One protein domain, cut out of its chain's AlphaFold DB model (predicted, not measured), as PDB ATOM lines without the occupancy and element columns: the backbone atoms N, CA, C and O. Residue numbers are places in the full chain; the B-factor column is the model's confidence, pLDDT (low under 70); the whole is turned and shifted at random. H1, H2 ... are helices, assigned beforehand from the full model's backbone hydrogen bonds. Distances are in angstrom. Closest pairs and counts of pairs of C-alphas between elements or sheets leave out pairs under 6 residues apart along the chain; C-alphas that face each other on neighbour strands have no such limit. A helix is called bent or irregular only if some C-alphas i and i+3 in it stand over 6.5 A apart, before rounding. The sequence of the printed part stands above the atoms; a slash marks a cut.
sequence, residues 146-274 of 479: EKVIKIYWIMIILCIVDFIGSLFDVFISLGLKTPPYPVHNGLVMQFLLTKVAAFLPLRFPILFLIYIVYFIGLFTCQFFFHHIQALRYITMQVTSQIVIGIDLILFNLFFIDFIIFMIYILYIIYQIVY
ATOM      1  N   GLU A 146     173.471  94.740  55.607       77.44
ATOM      2  CA  GLU A 146     174.400  95.231  56.633       77.44
ATOM      3  C   GLU A 146     174.090  96.687  57.029       77.44
ATOM      4  O   GLU A 146     174.225  97.070  58.193       77.44
ATOM      5  N   LYS A 147     173.604  97.500  56.078       78.06
ATOM      6  CA  LYS A 147     173.169  98.879  56.353       78.06
ATOM      7  C   LYS A 147     171.903  98.914  57.205       78.06
ATOM      8  O   LYS A 147     171.818  99.728  58.120       78.06
ATOM      9  N   VAL A 148     170.948  98.020  56.944       73.00
ATOM     10  CA  VAL A 148     169.700  97.939  57.720       73.00
ATOM     11  C   VAL A 148     169.986  97.501  59.157       73.00
ATOM     12  O   VAL A 148     169.501  98.138  60.091       73.00
ATOM     13  N   ILE A 149     170.842  96.493  59.354       77.81
ATOM     14  CA  ILE A 149     171.225  96.022  60.696       77.81
ATOM     15  C   ILE A 149     171.919  97.134  61.498       77.81
ATOM     16  O   ILE A 149     171.612  97.317  62.676       77.81
ATOM     17  N   LYS A 150     172.792  97.930  60.864       82.50
ATOM     18  CA  LYS A 150     173.442  99.079  61.519       82.50
ATOM     19  C   LYS A 150     172.444 100.156  61.954       82.50
ATOM     20  O   LYS A 150     172.586 100.693  63.048       82.50
ATOM     21  N   ILE A 151     171.419 100.440  61.148       81.75
ATOM     22  CA  ILE A 151     170.373 101.417  61.504       81.75
ATOM     23  C   ILE A 151     169.551 100.926  62.705       81.75
ATOM     24  O   ILE A 151     169.319 101.696  63.637       81.75
ATOM     25  N   TYR A 152     169.170  99.645  62.734       77.62
ATOM     26  CA  TYR A 152     168.435  99.075  63.870       77.62
ATOM     27  C   TYR A 152     169.251  99.084  65.165       77.62
ATOM     28  O   TYR A 152     168.717  99.425  66.219       77.62
ATOM     29  N   TRP A 153     170.547  98.778  65.093       90.50
ATOM     30  CA  TRP A 153     171.437  98.853  66.254       90.50
ATOM     31  C   TRP A 153     171.547 100.273  66.820       90.50
ATOM     32  O   TRP A 153     171.467 100.452  68.034       90.50
ATOM     33  N   ILE A 154     171.659 101.289  65.958       85.25
ATOM     34  CA  ILE A 154     171.665 102.697  66.387       85.25
ATOM     35  C   ILE A 154     170.335 103.064  67.058       85.25
ATOM     36  O   ILE A 154     170.336 103.707  68.107       85.25
ATOM     37  N   MET A 155     169.206 102.614  66.505       81.00
ATOM     38  CA  MET A 155     167.885 102.873  67.080       81.00
ATOM     39  C   MET A 155     167.725 102.238  68.472       81.00
ATOM     40  O   MET A 155     167.225 102.891  69.384       81.00
ATOM     41  N   ILE A 156     168.212 101.006  68.667       80.06
ATOM     42  CA  ILE A 156     168.194 100.327  69.974       80.06
ATOM     43  C   ILE A 156     169.052 101.080  70.997       80.06
ATOM     44  O   ILE A 156     168.608 101.292  72.124       80.06
ATOM     45  N   ILE A 157     170.251 101.526  70.609       85.56
ATOM     46  CA  ILE A 157     171.129 102.304  71.495       85.56
ATOM     47  C   ILE A 157     170.455 103.621  71.899       85.56
ATOM     48  O   ILE A 157     170.463 103.960  73.081       85.56
ATOM     49  N   LEU A 158     169.814 104.328  70.964       81.81
ATOM     50  CA  LEU A 158     169.072 105.556  71.271       81.81
ATOM     51  C   LEU A 158     167.913 105.300  72.246       81.81
ATOM     52  O   LEU A 158     167.732 106.081  73.179       81.81
ATOM     53  N   CYS A 159     167.186 104.185  72.106       77.50
ATOM     54  CA  CYS A 159     166.147 103.799  73.066       77.50
ATOM     55  C   CYS A 159     166.709 103.500  74.464       77.50
ATOM     56  O   CYS A 159     166.084 103.862  75.460       77.50
ATOM     57  N   ILE A 160     167.878 102.858  74.559       79.50
ATOM     58  CA  ILE A 160     168.527 102.577  75.849       79.50
ATOM     59  C   ILE A 160     169.010 103.875  76.503       79.50
ATOM     60  O   ILE A 160     168.815 104.057  77.703       79.50
ATOM     61  N   VAL A 161     169.598 104.795  75.733       83.69
ATOM     62  CA  VAL A 161     170.045 106.099  76.247       83.69
ATOM     63  C   VAL A 161     168.859 106.922  76.756       83.69
ATOM     64  O   VAL A 161     168.929 107.459  77.858       83.69
ATOM     65  N   ASP A 162     167.749 106.964  76.014       79.31
ATOM     66  CA  ASP A 162     166.528 107.669  76.428       79.31
ATOM     67  C   ASP A 162     165.871 107.023  77.666       79.31
ATOM     68  O   ASP A 162     165.377 107.702  78.574       79.31
ATOM     69  N   PHE A 163     165.937 105.691  77.769       79.81
ATOM     70  CA  PHE A 163     165.505 104.959  78.958       79.81
ATOM     71  C   PHE A 163     166.363 105.296  80.184       79.81
ATOM     72  O   PHE A 163     165.812 105.598  81.242       79.81
ATOM     73  N   ILE A 164     167.692 105.295  80.046       76.19
ATOM     74  CA  ILE A 164     168.617 105.648  81.133       76.19
ATOM     75  C   ILE A 164     168.433 107.117  81.540       76.19
ATOM     76  O   ILE A 164     168.380 107.399  82.736       76.19
ATOM     77  N   GLY A 165     168.259 108.031  80.580       79.75
ATOM     78  CA  GLY A 165     167.945 109.439  80.849       79.75
ATOM     79  C   GLY A 165     166.643 109.599  81.637       79.75
ATOM     80  O   GLY A 165     166.621 110.265  82.668       79.75
ATOM     81  N   SER A 166     165.592 108.873  81.238       76.00
ATOM     82  CA  SER A 166     164.317 108.832  81.971       76.00
ATOM     83  C   SER A 166     164.486 108.319  83.410       76.00
ATOM     84  O   SER A 166     163.836 108.808  84.331       76.00
ATOM     85  N   LEU A 167     165.340 107.314  83.610       69.19
ATOM     86  CA  LEU A 167     165.627 106.727  84.922       69.19
ATOM     87  C   LEU A 167     166.395 107.714  85.812       69.19
ATOM     88  O   LEU A 167     166.108 107.832  87.003       69.19
ATOM     89  N   PHE A 168     167.322 108.463  85.218       71.50
ATOM     90  CA  PHE A 168     168.087 109.504  85.894       71.50
ATOM     91  C   PHE A 168     167.204 110.683  86.324       71.50
ATOM     92  O   PHE A 168     167.302 111.120  87.471       71.50
ATOM     93  N   ASP A 169     166.268 111.123  85.479       68.88
ATOM     94  CA  ASP A 169     165.294 112.168  85.828       68.88
ATOM     95  C   ASP A 169     164.374 111.747  86.985       68.88
ATOM     96  O   ASP A 169     164.067 112.550  87.873       68.88
ATOM     97  N   VAL A 170     163.973 110.471  87.029       72.62
ATOM     98  CA  VAL A 170     163.211 109.907  88.157       72.62
ATOM     99  C   VAL A 170     164.049 109.918  89.436       72.62
ATOM    100  O   VAL A 170     163.550 110.325  90.486       72.62
ATOM    101  N   PHE A 171     165.326 109.537  89.369       68.81
ATOM    102  CA  PHE A 171     166.213 109.574  90.535       68.81
ATOM    103  C   PHE A 171     166.507 110.997  91.024       68.81
ATOM    104  O   PHE A 171     166.493 111.226  92.234       68.81
ATOM    105  N   ILE A 172     166.700 111.966  90.124       71.44
ATOM    106  CA  ILE A 172     166.840 113.383  90.495       71.44
ATOM    107  C   ILE A 172     165.556 113.885  91.160       71.44
ATOM    108  O   ILE A 172     165.615 114.551  92.194       71.44
ATOM    109  N   SER A 173     164.396 113.514  90.620       61.66
ATOM    110  CA  SER A 173     163.098 113.893  91.188       61.66
ATOM    111  C   SER A 173     162.872 113.291  92.580       61.66
ATOM    112  O   SER A 173     162.275 113.940  93.436       61.66
ATOM    113  N   LEU A 174     163.390 112.084  92.836       64.12
ATOM    114  CA  LEU A 174     163.341 111.423  94.147       64.12
ATOM    115  C   LEU A 174     164.366 111.982  95.149       64.12
ATOM    116  O   LEU A 174     164.126 111.937  96.355       64.12
ATOM    117  N   GLY A 175     165.498 112.510  94.671       66.00
ATOM    118  CA  GLY A 175     166.552 113.103  95.501       66.00
ATOM    119  C   GLY A 175     166.302 114.560  95.906       66.00
ATOM    120  O   GLY A 175     166.940 115.063  96.835       66.00
ATOM    121  N   LEU A 176     165.371 115.253  95.246       47.97
ATOM    122  CA  LEU A 176     165.020 116.630  95.582       47.97
ATOM    123  C   LEU A 176     164.013 116.665  96.734       47.97
ATOM    124  O   LEU A 176     162.894 116.161  96.651       47.97
ATOM    125  N   LYS A 177     164.416 117.317  97.825       55.72
ATOM    126  CA  LYS A 177     163.596 117.562  99.012       55.72
ATOM    127  C   LYS A 177     162.433 118.498  98.637       55.72
ATOM    128  O   LYS A 177     162.566 119.715  98.676       55.72
ATOM    129  N   THR A 178     161.324 117.886  98.216       56.25
ATOM    130  CA  THR A 178     159.990 118.458  97.949       56.25
ATOM    131  C   THR A 178     159.966 119.736  97.098       56.25
ATOM    132  O   THR A 178     159.833 120.833  97.648       56.25
ATOM    133  N   PRO A 179     160.002 119.637  95.757       52.66
ATOM    134  CA  PRO A 179     159.545 120.742  94.925       52.66
ATOM    135  C   PRO A 179     158.027 120.956  95.107       52.66
ATOM    136  O   PRO A 179     157.292 120.007  95.402       52.66
ATOM    137  N   PRO A 180     157.527 122.193  94.942       61.69
ATOM    138  CA  PRO A 180     156.109 122.493  95.083       61.69
ATOM    139  C   PRO A 180     155.264 121.673  94.093       61.69
ATOM    140  O   PRO A 180     155.534 121.620  92.890       61.69
ATOM    141  N   TYR A 181     154.205 121.062  94.634       54.41
ATOM    142  CA  TYR A 181     153.252 120.128  94.009       54.41
ATOM    143  C   TYR A 181     152.786 120.450  92.563       54.41
ATOM    144  O   TYR A 181     152.583 119.510  91.791       54.41
ATOM    145  N   PRO A 182     152.624 121.722  92.134       63.78
ATOM    146  CA  PRO A 182     152.169 122.032  90.774       63.78
ATOM    147  C   PRO A 182     153.190 121.675  89.687       63.78
ATOM    148  O   PRO A 182     152.812 121.256  88.595       63.78
ATOM    149  N   VAL A 183     154.484 121.815  89.987       61.06
ATOM    150  CA  VAL A 183     155.557 121.652  88.992       61.06
ATOM    151  C   VAL A 183     155.766 120.173  88.666       61.06
ATOM    152  O   VAL A 183     155.953 119.808  87.507       61.06
ATOM    153  N   HIS A 184     155.629 119.305  89.672       61.28
ATOM    154  CA  HIS A 184     155.798 117.864  89.507       61.28
ATOM    155  C   HIS A 184     154.679 117.238  88.656       61.28
ATOM    156  O   HIS A 184     154.950 116.372  87.825       61.28
ATOM    157  N   ASN A 185     153.428 117.688  88.807       64.00
ATOM    158  CA  ASN A 185     152.316 117.180  87.997       64.00
ATOM    159  C   ASN A 185     152.383 117.665  86.545       64.00
ATOM    160  O   ASN A 185     152.052 116.896  85.644       64.00
ATOM    161  N   GLY A 186     152.838 118.901  86.312       72.19
ATOM    162  CA  GLY A 186     153.048 119.431  84.964       72.19
ATOM    163  C   GLY A 186     154.108 118.640  84.197       72.19
ATOM    164  O   GLY A 186     153.842 118.180  83.089       72.19
ATOM    165  N   LEU A 187     155.263 118.395  84.824       64.75
ATOM    166  CA  LEU A 187     156.357 117.625  84.224       64.75
ATOM    167  C   LEU A 187     155.969 116.169  83.955       64.75
ATOM    168  O   LEU A 187     156.203 115.670  82.857       64.75
ATOM    169  N   VAL A 188     155.310 115.504  84.909       71.50
ATOM    170  CA  VAL A 188     154.856 114.116  84.728       71.50
ATOM    171  C   VAL A 188     153.818 114.015  83.610       71.50
ATOM    172  O   VAL A 188     153.920 113.110  82.784       71.50
ATOM    173  N   MET A 189     152.861 114.948  83.525       69.25
ATOM    174  CA  MET A 189     151.871 114.943  82.443       69.25
ATOM    175  C   MET A 189     152.484 115.258  81.085       69.25
ATOM    176  O   MET A 189     152.142 114.603  80.105       69.25
ATOM    177  N   GLN A 190     153.398 116.224  81.011       66.50
ATOM    178  CA  GLN A 190     154.048 116.593  79.757       66.50
ATOM    179  C   GLN A 190     154.933 115.447  79.244       66.50
ATOM    180  O   GLN A 190     154.938 115.150  78.049       66.50
ATOM    181  N   PHE A 191     155.596 114.727  80.150       65.44
ATOM    182  CA  PHE A 191     156.371 113.531  79.834       65.44
ATOM    183  C   PHE A 191     155.489 112.364  79.366       65.44
ATOM    184  O   PHE A 191     155.797 111.720  78.362       65.44
ATOM    185  N   LEU A 192     154.349 112.130  80.028       65.38
ATOM    186  CA  LEU A 192     153.361 111.130  79.606       65.38
ATOM    187  C   LEU A 192     152.775 111.458  78.230       65.38
ATOM    188  O   LEU A 192     152.699 110.575  77.379       65.38
ATOM    189  N   LEU A 193     152.421 112.722  77.977       69.88
ATOM    190  CA  LEU A 193     151.867 113.147  76.690       69.88
ATOM    191  C   LEU A 193     152.882 112.992  75.554       69.88
ATOM    192  O   LEU A 193     152.527 112.529  74.472       69.88
ATOM    193  N   THR A 194     154.145 113.341  75.808       66.88
ATOM    194  CA  THR A 194     155.211 113.275  74.796       66.88
ATOM    195  C   THR A 194     155.540 111.819  74.451       66.88
ATOM    196  O   THR A 194     155.692 111.481  73.276       66.88
ATOM    197  N   LYS A 195     155.538 110.921  75.447       63.06
ATOM    198  CA  LYS A 195     155.703 109.476  75.227       63.06
ATOM    199  C   LYS A 195     154.506 108.867  74.491       63.06
ATOM    200  O   LYS A 195     154.698 108.139  73.523       63.06
ATOM    201  N   VAL A 196     153.274 109.205  74.874       62.44
ATOM    202  CA  VAL A 196     152.058 108.696  74.209       62.44
ATOM    203  C   VAL A 196     151.974 109.162  72.749       62.44
ATOM    204  O   VAL A 196     151.618 108.366  71.881       62.44
ATOM    205  N   ALA A 197     152.374 110.400  72.446       61.66
ATOM    206  CA  ALA A 197     152.384 110.928  71.081       61.66
ATOM    207  C   ALA A 197     153.418 110.237  70.169       61.66
ATOM    208  O   ALA A 197     153.133 110.011  68.993       61.66
ATOM    209  N   ALA A 198     154.582 109.847  70.700       58.16
ATOM    210  CA  ALA A 198     155.626 109.163  69.930       58.16
ATOM    211  C   ALA A 198     155.277 107.697  69.601       58.16
ATOM    212  O   ALA A 198     155.667 107.187  68.551       58.16
ATOM    213  N   PHE A 199     154.507 107.023  70.463       57.06
ATOM    214  CA  PHE A 199     154.098 105.624  70.260       57.06
ATOM    215  C   PHE A 199     152.764 105.458  69.513       57.06
ATOM    216  O   PHE A 199     152.453 104.350  69.063       57.06
ATOM    217  N   LEU A 200     151.991 106.537  69.344       53.28
ATOM    218  CA  LEU A 200     150.670 106.510  68.709       53.28
ATOM    219  C   LEU A 200     150.676 106.031  67.242       53.28
ATOM    220  O   LEU A 200     149.815 105.222  66.905       53.28
ATOM    221  N   PRO A 201     151.614 106.434  66.357       56.03
ATOM    222  CA  PRO A 201     151.511 106.101  64.933       56.03
ATOM    223  C   PRO A 201     151.685 104.610  64.602       56.03
ATOM    224  O   PRO A 201     151.324 104.190  63.506       56.03
ATOM    225  N   LEU A 202     152.227 103.792  65.514       54.66
ATOM    226  CA  LEU A 202     152.667 102.429  65.186       54.66
ATOM    227  C   LEU A 202     151.657 101.309  65.521       54.66
ATOM    228  O   LEU A 202     151.931 100.149  65.221       54.66
ATOM    229  N   ARG A 203     150.533 101.596  66.200       65.06
ATOM    230  CA  ARG A 203     149.829 100.585  67.033       65.06
ATOM    231  C   ARG A 203     148.287 100.705  67.075       65.06
ATOM    232  O   ARG A 203     147.656 100.443  68.097       65.06
ATOM    233  N   PHE A 204     147.656 101.110  65.974       62.12
ATOM    234  CA  PHE A 204     146.377 101.839  66.044       62.12
ATOM    235  C   PHE A 204     145.054 101.111  66.413       62.12
ATOM    236  O   PHE A 204     144.180 101.814  66.910       62.12
ATOM    237  N   PRO A 205     144.813  99.787  66.268       59.78
ATOM    238  CA  PRO A 205     143.477  99.250  66.612       59.78
ATOM    239  C   PRO A 205     143.359  98.631  68.016       59.78
ATOM    240  O   PRO A 205     142.439  98.943  68.767       59.78
ATOM    241  N   ILE A 206     144.278  97.731  68.384       60.69
ATOM    242  CA  ILE A 206     144.111  96.870  69.573       60.69
ATOM    243  C   ILE A 206     144.478  97.619  70.856       60.69
ATOM    244  O   ILE A 206     143.766  97.532  71.856       60.69
ATOM    245  N   LEU A 207     145.550  98.412  70.816       66.81
ATOM    246  CA  LEU A 207     145.973  99.203  71.968       66.81
ATOM    247  C   LEU A 207     144.982 100.323  72.286       66.81
ATOM    248  O   LEU A 207     144.767 100.594  73.457       66.81
ATOM    249  N   PHE A 208     144.303 100.893  71.286       70.44
ATOM    250  CA  PHE A 208     143.250 101.890  71.503       70.44
ATOM    251  C   PHE A 208     142.080 101.330  72.330       70.44
ATOM    252  O   PHE A 208     141.602 101.983  73.256       70.44
ATOM    253  N   LEU A 209     141.667 100.087  72.060       68.19
ATOM    254  CA  LEU A 209     140.592  99.408  72.791       68.19
ATOM    255  C   LEU A 209     140.984  99.096  74.244       68.19
ATOM    256  O   LEU A 209     140.205  99.358  75.161       68.19
ATOM    257  N   ILE A 210     142.208  98.604  74.464       70.50
ATOM    258  CA  ILE A 210     142.748  98.360  75.812       70.50
ATOM    259  C   ILE A 210     142.867  99.680  76.587       70.50
ATOM    260  O   ILE A 210     142.515  99.740  77.766       70.50
ATOM    261  N   TYR A 211     143.277 100.758  75.914       71.88
ATOM    262  CA  TYR A 211     143.395 102.081  76.523       71.88
ATOM    263  C   TYR A 211     142.038 102.680  76.902       71.88
ATOM    264  O   TYR A 211     141.926 103.294  77.960       71.88
ATOM    265  N   ILE A 212     140.988 102.467  76.099       74.69
ATOM    266  CA  ILE A 212     139.618 102.877  76.450       74.69
ATOM    267  C   ILE A 212     139.139 102.141  77.703       74.69
ATOM    268  O   ILE A 212     138.617 102.775  78.619       74.69
ATOM    269  N   VAL A 213     139.344 100.822  77.783       76.88
ATOM    270  CA  VAL A 213     138.956 100.033  78.966       76.88
ATOM    271  C   VAL A 213     139.726 100.496  80.205       76.88
ATOM    272  O   VAL A 213     139.129 100.687  81.267       76.88
ATOM    273  N   TYR A 214     141.027 100.757  80.062       79.25
ATOM    274  CA  TYR A 214     141.855 101.313  81.131       79.25
ATOM    275  C   TYR A 214     141.369 102.695  81.578       79.25
ATOM    276  O   TYR A 214     141.231 102.942  82.775       79.25
ATOM    277  N   PHE A 215     141.046 103.578  80.632       79.12
ATOM    278  CA  PHE A 215     140.569 104.929  80.916       79.12
ATOM    279  C   PHE A 215     139.218 104.916  81.639       79.12
ATOM    280  O   PHE A 215     139.037 105.647  82.611       79.12
ATOM    281  N   ILE A 216     138.294 104.037  81.237       79.31
ATOM    282  CA  ILE A 216     137.011 103.831  81.928       79.31
ATOM    283  C   ILE A 216     137.242 103.302  83.353       79.31
ATOM    284  O   ILE A 216     136.613 103.782  84.300       79.31
ATOM    285  N   GLY A 217     138.173 102.360  83.536       77.75
ATOM    286  CA  GLY A 217     138.560 101.847  84.856       77.75
ATOM    287  C   GLY A 217     139.163 102.923  85.768       77.75
ATOM    288  O   GLY A 217     138.795 103.049  86.934       77.75
ATOM    289  N   LEU A 218     140.041 103.767  85.226       69.50
ATOM    290  CA  LEU A 218     140.620 104.902  85.946       69.50
ATOM    291  C   LEU A 218     139.557 105.930  86.333       69.50
ATOM    292  O   LEU A 218     139.530 106.395  87.473       69.50
ATOM    293  N   PHE A 219     138.660 106.255  85.402       73.69
ATOM    294  CA  PHE A 219     137.603 107.235  85.619       73.69
ATOM    295  C   PHE A 219     136.598 106.763  86.676       73.69
ATOM    296  O   PHE A 219     136.216 107.528  87.562       73.69
ATOM    297  N   THR A 220     136.222 105.482  86.639       74.19
ATOM    298  CA  THR A 220     135.347 104.875  87.651       74.19
ATOM    299  C   THR A 220     136.018 104.847  89.024       74.19
ATOM    300  O   THR A 220     135.427 105.333  89.988       74.19
ATOM    301  N   CYS A 221     137.278 104.412  89.132       65.75
ATOM    302  CA  CYS A 221     138.034 104.479  90.389       65.75
ATOM    303  C   CYS A 221     138.129 105.915  90.939       65.75
ATOM    304  O   CYS A 221     137.958 106.143  92.138       65.75
ATOM    305  N   GLN A 222     138.347 106.906  90.076       69.56
ATOM    306  CA  GLN A 222     138.421 108.309  90.483       69.56
ATOM    307  C   GLN A 222     137.087 108.850  91.014       69.56
ATOM    308  O   GLN A 222     137.093 109.674  91.931       69.56
ATOM    309  N   PHE A 223     135.963 108.368  90.482       72.00
ATOM    310  CA  PHE A 223     134.629 108.736  90.949       72.00
ATOM    311  C   PHE A 223     134.314 108.138  92.331       72.00
ATOM    312  O   PHE A 223     133.775 108.828  93.195       72.00
ATOM    313  N   PHE A 224     134.700 106.883  92.581       70.19
ATOM    314  CA  PHE A 224     134.366 106.184  93.830       70.19
ATOM    315  C   PHE A 224     135.282 106.528  95.019       70.19
ATOM    316  O   PHE A 224     134.839 106.460  96.164       70.19
ATOM    317  N   PHE A 225     136.530 106.951  94.789       68.69
ATOM    318  CA  PHE A 225     137.507 107.214  95.861       68.69
ATOM    319  C   PHE A 225     137.755 108.708  96.133       68.69
ATOM    320  O   PHE A 225     138.877 109.120  96.439       68.69
ATOM    321  N   HIS A 226     136.711 109.540  96.050       65.69
ATOM    322  CA  HIS A 226     136.827 110.999  96.191       65.69
ATOM    323  C   HIS A 226     137.438 111.453  97.534       65.69
ATOM    324  O   HIS A 226     138.159 112.450  97.582       65.69
ATOM    325  N   HIS A 227     137.211 110.711  98.625       69.44
ATOM    326  CA  HIS A 227     137.570 111.151  99.980       69.44
ATOM    327  C   HIS A 227     138.968 110.757 100.479       69.44
ATOM    328  O   HIS A 227     139.372 111.237 101.536       69.44
ATOM    329  N   ILE A 228     139.738 109.938  99.752       78.69
ATOM    330  CA  ILE A 228     141.039 109.447 100.244       78.69
ATOM    331  C   ILE A 228     142.136 109.751  99.220       78.69
ATOM    332  O   ILE A 228     142.450 108.945  98.343       78.69
ATOM    333  N   GLN A 229     142.743 110.935  99.343       73.62
ATOM    334  CA  GLN A 229     143.780 111.422  98.420       73.62
ATOM    335  C   GLN A 229     145.000 110.487  98.337       73.62
ATOM    336  O   GLN A 229     145.535 110.273  97.252       73.62
ATOM    337  N   ALA A 230     145.395 109.868  99.455       67.69
ATOM    338  CA  ALA A 230     146.513 108.925  99.495       67.69
ATOM    339  C   ALA A 230     146.225 107.628  98.717       67.69
ATOM    340  O   ALA A 230     147.090 107.125  98.002       67.69
ATOM    341  N   LEU A 231     144.993 107.115  98.799       62.94
ATOM    342  CA  LEU A 231     144.597 105.893  98.104       62.94
ATOM    343  C   LEU A 231     144.573 106.116  96.590       62.94
ATOM    344  O   LEU A 231     145.058 105.262  95.862       62.94
ATOM    345  N   ARG A 232     144.120 107.293  96.131       69.75
ATOM    346  CA  ARG A 232     144.141 107.672  94.706       69.75
ATOM    347  C   ARG A 232     145.552 107.619  94.121       69.75
ATOM    348  O   ARG A 232     145.736 107.095  93.025       69.75
ATOM    349  N   TYR A 233     146.540 108.129  94.859       71.31
ATOM    350  CA  TYR A 233     147.938 108.109  94.431       71.31
ATOM    351  C   TYR A 233     148.489 106.679  94.350       71.31
ATOM    352  O   TYR A 233     149.086 106.306  93.342       71.31
ATOM    353  N   ILE A 234     148.226 105.858  95.372       70.81
ATOM    354  CA  ILE A 234     148.677 104.461  95.410       70.81
ATOM    355  C   ILE A 234     148.017 103.650  94.294       70.81
ATOM    356  O   ILE A 234     148.711 102.937  93.573       70.81
ATOM    357  N   THR A 235     146.704 103.791  94.090       71.44
ATOM    358  CA  THR A 235     146.011 103.087  93.006       71.44
ATOM    359  C   THR A 235     146.546 103.507  91.647       71.44
ATOM    360  O   THR A 235     146.785 102.642  90.821       71.44
ATOM    361  N   MET A 236     146.821 104.800  91.435       71.81
ATOM    362  CA  MET A 236     147.347 105.304  90.164       71.81
ATOM    363  C   MET A 236     148.769 104.797  89.876       71.81
ATOM    364  O   MET A 236     149.071 104.424  88.744       71.81
ATOM    365  N   GLN A 237     149.631 104.741  90.896       72.38
ATOM    366  CA  GLN A 237     150.982 104.184  90.778       72.38
ATOM    367  C   GLN A 237     150.949 102.679  90.480       72.38
ATOM    368  O   GLN A 237     151.596 102.217  89.541       72.38
ATOM    369  N   VAL A 238     150.152 101.915  91.233       70.44
ATOM    370  CA  VAL A 238     150.063 100.455  91.081       70.44
ATOM    371  C   VAL A 238     149.427 100.072  89.744       70.44
ATOM    372  O   VAL A 238     149.939  99.187  89.060       70.44
ATOM    373  N   THR A 239     148.359 100.751  89.313       74.50
ATOM    374  CA  THR A 239     147.733 100.451  88.015       74.50
ATOM    375  C   THR A 239     148.646 100.809  86.851       74.50
ATOM    376  O   THR A 239     148.715 100.043  85.895       74.50
ATOM    377  N   SER A 240     149.397 101.912  86.944       72.12
ATOM    378  CA  SER A 240     150.382 102.288  85.923       72.12
ATOM    379  C   SER A 240     151.479 101.226  85.780       72.12
ATOM    380  O   SER A 240     151.783 100.794  84.669       72.12
ATOM    381  N   GLN A 241     152.014 100.716  86.896       71.69
ATOM    382  CA  GLN A 241     153.034  99.662  86.867       71.69
ATOM    383  C   GLN A 241     152.501  98.323  86.340       71.69
ATOM    384  O   GLN A 241     153.203  97.644  85.591       71.69
ATOM    385  N   ILE A 242     151.259  97.955  86.672       69.56
ATOM    386  CA  ILE A 242     150.617  96.743  86.143       69.56
ATOM    387  C   ILE A 242     150.420  96.849  84.627       69.56
ATOM    388  O   ILE A 242     150.706  95.888  83.917       69.56
ATOM    389  N   VAL A 243     149.987  98.007  84.119       76.00
ATOM    390  CA  VAL A 243     149.829  98.227  82.673       76.00
ATOM    391  C   VAL A 243     151.173  98.135  81.961       76.00
ATOM    392  O   VAL A 243     151.287  97.391  80.995       76.00
ATOM    393  N   ILE A 244     152.214  98.789  82.488       74.69
ATOM    394  CA  ILE A 244     153.567  98.710  81.919       74.69
ATOM    395  C   ILE A 244     154.079  97.260  81.919       74.69
ATOM    396  O   ILE A 244     154.666  96.818  80.931       74.69
ATOM    397  N   GLY A 245     153.835  96.496  82.988       71.50
ATOM    398  CA  GLY A 245     154.229  95.088  83.078       71.50
ATOM    399  C   GLY A 245     153.486  94.186  82.087       71.50
ATOM    400  O   GLY A 245     154.110  93.357  81.424       71.50
ATOM    401  N   ILE A 246     152.171  94.368  81.943       72.44
ATOM    402  CA  ILE A 246     151.345  93.618  80.985       72.44
ATOM    403  C   ILE A 246     151.737  93.969  79.546       72.44
ATOM    404  O   ILE A 246     151.882  93.061  78.729       72.44
ATOM    405  N   ASP A 247     151.983  95.245  79.250       70.50
ATOM    406  CA  ASP A 247     152.447  95.690  77.935       70.50
ATOM    407  C   ASP A 247     153.825  95.105  77.593       70.50
ATOM    408  O   ASP A 247     154.052  94.734  76.443       70.50
ATOM    409  N   LEU A 248     154.728  94.943  78.571       70.81
ATOM    410  CA  LEU A 248     156.033  94.297  78.368       70.81
ATOM    411  C   LEU A 248     155.906  92.788  78.094       70.81
ATOM    412  O   LEU A 248     156.614  92.235  77.250       70.81
ATOM    413  N   ILE A 249     155.003  92.112  78.808       69.62
ATOM    414  CA  ILE A 249     154.742  90.673  78.646       69.62
ATOM    415  C   ILE A 249     154.069  90.405  77.295       69.62
ATOM    416  O   ILE A 249     154.498  89.516  76.558       69.62
ATOM    417  N   LEU A 250     153.061  91.205  76.938       66.88
ATOM    418  CA  LEU A 250     152.410  91.149  75.631       66.88
ATOM    419  C   LEU A 250     153.385  91.513  74.513       66.88
ATOM    420  O   LEU A 250     153.367  90.862  73.474       66.88
ATOM    421  N   PHE A 251     154.274  92.487  74.729       65.56
ATOM    422  CA  PHE A 251     155.333  92.812  73.779       65.56
ATOM    423  C   PHE A 251     156.218  91.597  73.507       65.56
ATOM    424  O   PHE A 251     156.371  91.236  72.349       65.56
ATOM    425  N   ASN A 252     156.716  90.908  74.536       60.97
ATOM    426  CA  ASN A 252     157.557  89.719  74.350       60.97
ATOM    427  C   ASN A 252     156.828  88.558  73.653       60.97
ATOM    428  O   ASN A 252     157.438  87.846  72.858       60.97
ATOM    429  N   LEU A 253     155.528  88.384  73.911       63.12
ATOM    430  CA  LEU A 253     154.717  87.348  73.263       63.12
ATOM    431  C   LEU A 253     154.421  87.673  71.791       63.12
ATOM    432  O   LEU A 253     154.551  86.802  70.936       63.12
ATOM    433  N   PHE A 254     154.076  88.924  71.479       62.06
ATOM    434  CA  PHE A 254     153.728  89.342  70.118       62.06
ATOM    435  C   PHE A 254     154.935  89.724  69.256       62.06
ATOM    436  O   PHE A 254     154.791  89.827  68.040       62.06
ATOM    437  N   PHE A 255     156.124  89.923  69.834       62.31
ATOM    438  CA  PHE A 255     157.326  90.287  69.078       62.31
ATOM    439  C   PHE A 255     157.711  89.212  68.055       62.31
ATOM    440  O   PHE A 255     158.116  89.542  66.945       62.31
ATOM    441  N   ILE A 256     157.517  87.932  68.386       66.31
ATOM    442  CA  ILE A 256     157.805  86.813  67.476       66.31
ATOM    443  C   ILE A 256     156.832  86.824  66.291       66.31
ATOM    444  O   ILE A 256     157.263  86.793  65.138       66.31
ATOM    445  N   ASP A 257     155.534  86.956  66.560       65.06
ATOM    446  CA  ASP A 257     154.508  87.005  65.513       65.06
ATOM    447  C   ASP A 257     154.633  88.272  64.651       65.06
ATOM    448  O   ASP A 257     154.444  88.228  63.434       65.06
ATOM    449  N   PHE A 258     155.033  89.397  65.251       65.06
ATOM    450  CA  PHE A 258     155.290  90.651  64.546       65.06
ATOM    451  C   PHE A 258     156.544  90.584  63.666       65.06
ATOM    452  O   PHE A 258     156.525  91.106  62.553       65.06
ATOM    453  N   ILE A 259     157.614  89.910  64.109       71.44
ATOM    454  CA  ILE A 259     158.796  89.650  63.273       71.44
ATOM    455  C   ILE A 259     158.408  88.800  62.061       71.44
ATOM    456  O   ILE A 259     158.774  89.141  60.937       71.44
ATOM    457  N   ILE A 260     157.634  87.729  62.265       71.50
ATOM    458  CA  ILE A 260     157.159  86.865  61.173       71.50
ATOM    459  C   ILE A 260     156.304  87.672  60.187       71.50
ATOM    460  O   ILE A 260     156.498  87.584  58.972       71.50
ATOM    461  N   PHE A 261     155.405  88.515  60.697       71.31
ATOM    462  CA  PHE A 261     154.573  89.393  59.879       71.31
ATOM    463  C   PHE A 261     155.392  90.443  59.112       71.31
ATOM    464  O   PHE A 261     155.140  90.678  57.931       71.31
ATOM    465  N   MET A 262     156.417  91.030  59.735       73.00
ATOM    466  CA  MET A 262     157.326  91.972  59.076       73.00
ATOM    467  C   MET A 262     158.146  91.305  57.972       73.00
ATOM    468  O   MET A 262     158.247  91.864  56.883       73.00
ATOM    469  N   ILE A 263     158.667  90.094  58.196       79.06
ATOM    470  CA  ILE A 263     159.353  89.306  57.158       79.06
ATOM    471  C   ILE A 263     158.407  89.042  55.979       79.06
ATOM    472  O   ILE A 263     158.806  89.178  54.821       79.06
ATOM    473  N   TYR A 264     157.141  88.730  56.261       81.88
ATOM    474  CA  TYR A 264     156.125  88.507  55.236       81.88
ATOM    475  C   TYR A 264     155.792  89.781  54.439       81.88
ATOM    476  O   TYR A 264     155.709  89.737  53.211       81.88
ATOM    477  N   ILE A 265     155.670  90.938  55.098       75.50
ATOM    478  CA  ILE A 265     155.473  92.225  54.413       75.50
ATOM    479  C   ILE A 265     156.699  92.607  53.578       75.50
ATOM    480  O   ILE A 265     156.536  93.016  52.431       75.50
ATOM    481  N   LEU A 266     157.916  92.436  54.098       82.56
ATOM    482  CA  LEU A 266     159.150  92.661  53.337       82.56
ATOM    483  C   LEU A 266     159.228  91.753  52.105       82.56
ATOM    484  O   LEU A 266     159.647  92.215  51.047       82.56
ATOM    485  N   TYR A 267     158.771  90.503  52.211       82.25
ATOM    486  CA  TYR A 267     158.660  89.593  51.073       82.25
ATOM    487  C   TYR A 267     157.663  90.104  50.022       82.25
ATOM    488  O   TYR A 267     157.979  90.113  48.834       82.25
ATOM    489  N   ILE A 268     156.492  90.596  50.434       76.50
ATOM    490  CA  ILE A 268     155.504  91.185  49.513       76.50
ATOM    491  C   ILE A 268     156.042  92.463  48.858       76.50
ATOM    492  O   ILE A 268     155.928  92.625  47.646       76.50
ATOM    493  N   ILE A 269     156.664  93.359  49.627       74.50
ATOM    494  CA  ILE A 269     157.266  94.589  49.098       74.50
ATOM    495  C   ILE A 269     158.396  94.247  48.126       74.50
ATOM    496  O   ILE A 269     158.480  94.862  47.068       74.50
ATOM    497  N   TYR A 270     159.217  93.238  48.425       81.62
ATOM    498  CA  TYR A 270     160.240  92.738  47.507       81.62
ATOM    499  C   TYR A 270     159.623  92.274  46.180       81.62
ATOM    500  O   TYR A 270     160.104  92.671  45.122       81.62
ATOM    501  N   GLN A 271     158.517  91.523  46.219       77.44
ATOM    502  CA  GLN A 271     157.794  91.086  45.015       77.44
ATOM    503  C   GLN A 271     157.215  92.254  44.199       77.44
ATOM    504  O   GLN A 271     157.220  92.212  42.969       77.44
ATOM    505  N   ILE A 272     156.733  93.305  44.867       73.12
ATOM    506  CA  ILE A 272     156.163  94.493  44.213       73.12
ATOM    507  C   ILE A 272     157.268  95.380  43.615       73.12
ATOM    508  O   ILE A 272     157.169  95.793  42.462       73.12
ATOM    509  N   VAL A 273     158.323  95.667  44.383       74.25
ATOM    510  CA  VAL A 273     159.407  96.592  44.005       74.25
ATOM    511  C   VAL A 273     160.293  96.006  42.914       74.25
ATOM    512  O   VAL A 273     160.674  96.723  41.992       74.25
ATOM    513  N   TYR A 274     160.595  94.708  42.977       72.06
ATOM    514  CA  TYR A 274     161.408  94.056  41.951       72.06
ATOM    515  C   TYR A 274     160.627  93.663  40.700       72.06
ATOM    516  O   TYR A 274     161.170  92.940  39.871       72.06
TER     517      TYR A 274
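AT A GLANCE: This is residues 146 to 274 of the 479 residues of an uncharacterized protein of Theileria annulata (UniProt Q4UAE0). Four helices run back and forth roughly along one long axis as an open, loosely spaced set: H1, H2 and H3 follow one another across it, H4a folds back beside H3, and no two of them clearly touch. H4 is bent, and its far part sticks out with residues 248 to 274 at the end where H1 begins. The printed part has 129 residues, with four named helices in the order H1, H2, H3, H4 and no named strand; its class is all helix. The whole is loose, with a radius of gyration of the C-alphas of 19.5 A, and elongated, its C-alphas spanning 64 by 33 by 21 A.

IN THESE COORDINATES: H1, residues 146 to 175, begins with C-alpha 146 at (174.400, 95.231, 56.633) and is 43.5 A from first to last C-alpha. H2, residues 181 to 202, is 33.8 A long and irregular: C-alphas 198 and 201 are 7.2 A apart. H3, residues 206 to 224, is 27.8 A long and begins with C-alpha 206 at (144.111, 96.870, 69.573). H4, residues 229 to 273, was assigned as one helix by its hydrogen bonds but is bent, with C-alphas 253 and 256 being 6.6 A apart. Its arm H4a, residues 229 to 253, is 36.5 A long. Its arm H4b, residues 256 to 273, is 25.5 A long and ends with C-alpha 273 at (159.407, 96.592, 44.005).

HOW THE PARTS SIT: H1 and H2 are only just apart, their closest C-alphas being 8.5 A from each other. H2 and H3 are apart too. H3 and H4a are close but not clearly touching; their closest C-alphas, those of Gln 222 and Arg 232, are 7.1 A apart. These two run opposite ways at a shallow tilt of 16 degrees, with their centres 12.3 A apart. H4a and H4b stand at a steep tilt of 55 degrees. H1 is apart from H3, H4a and H4b, and H2 is apart from both arms of H4. H4b is also apart from H3. In H1, H3, H4a and H4b every O i to N i+4 pair is within hydrogen-bond range; in H2, 15 of 18 are.

THE WHOLE: The two C-alphas farthest apart, those of His 227 and Tyr 274, are 65.0 A from each other. The printed part has no cut, and the links H1 to H2, H2 to H3 and H3 to H4 are tight. The mean pLDDT of the printed part is 70.4, and 57 residues are under 70, among them residues 173 to 185, 189 to 207 and 249 to 258. H2 has a mean pLDDT of 63.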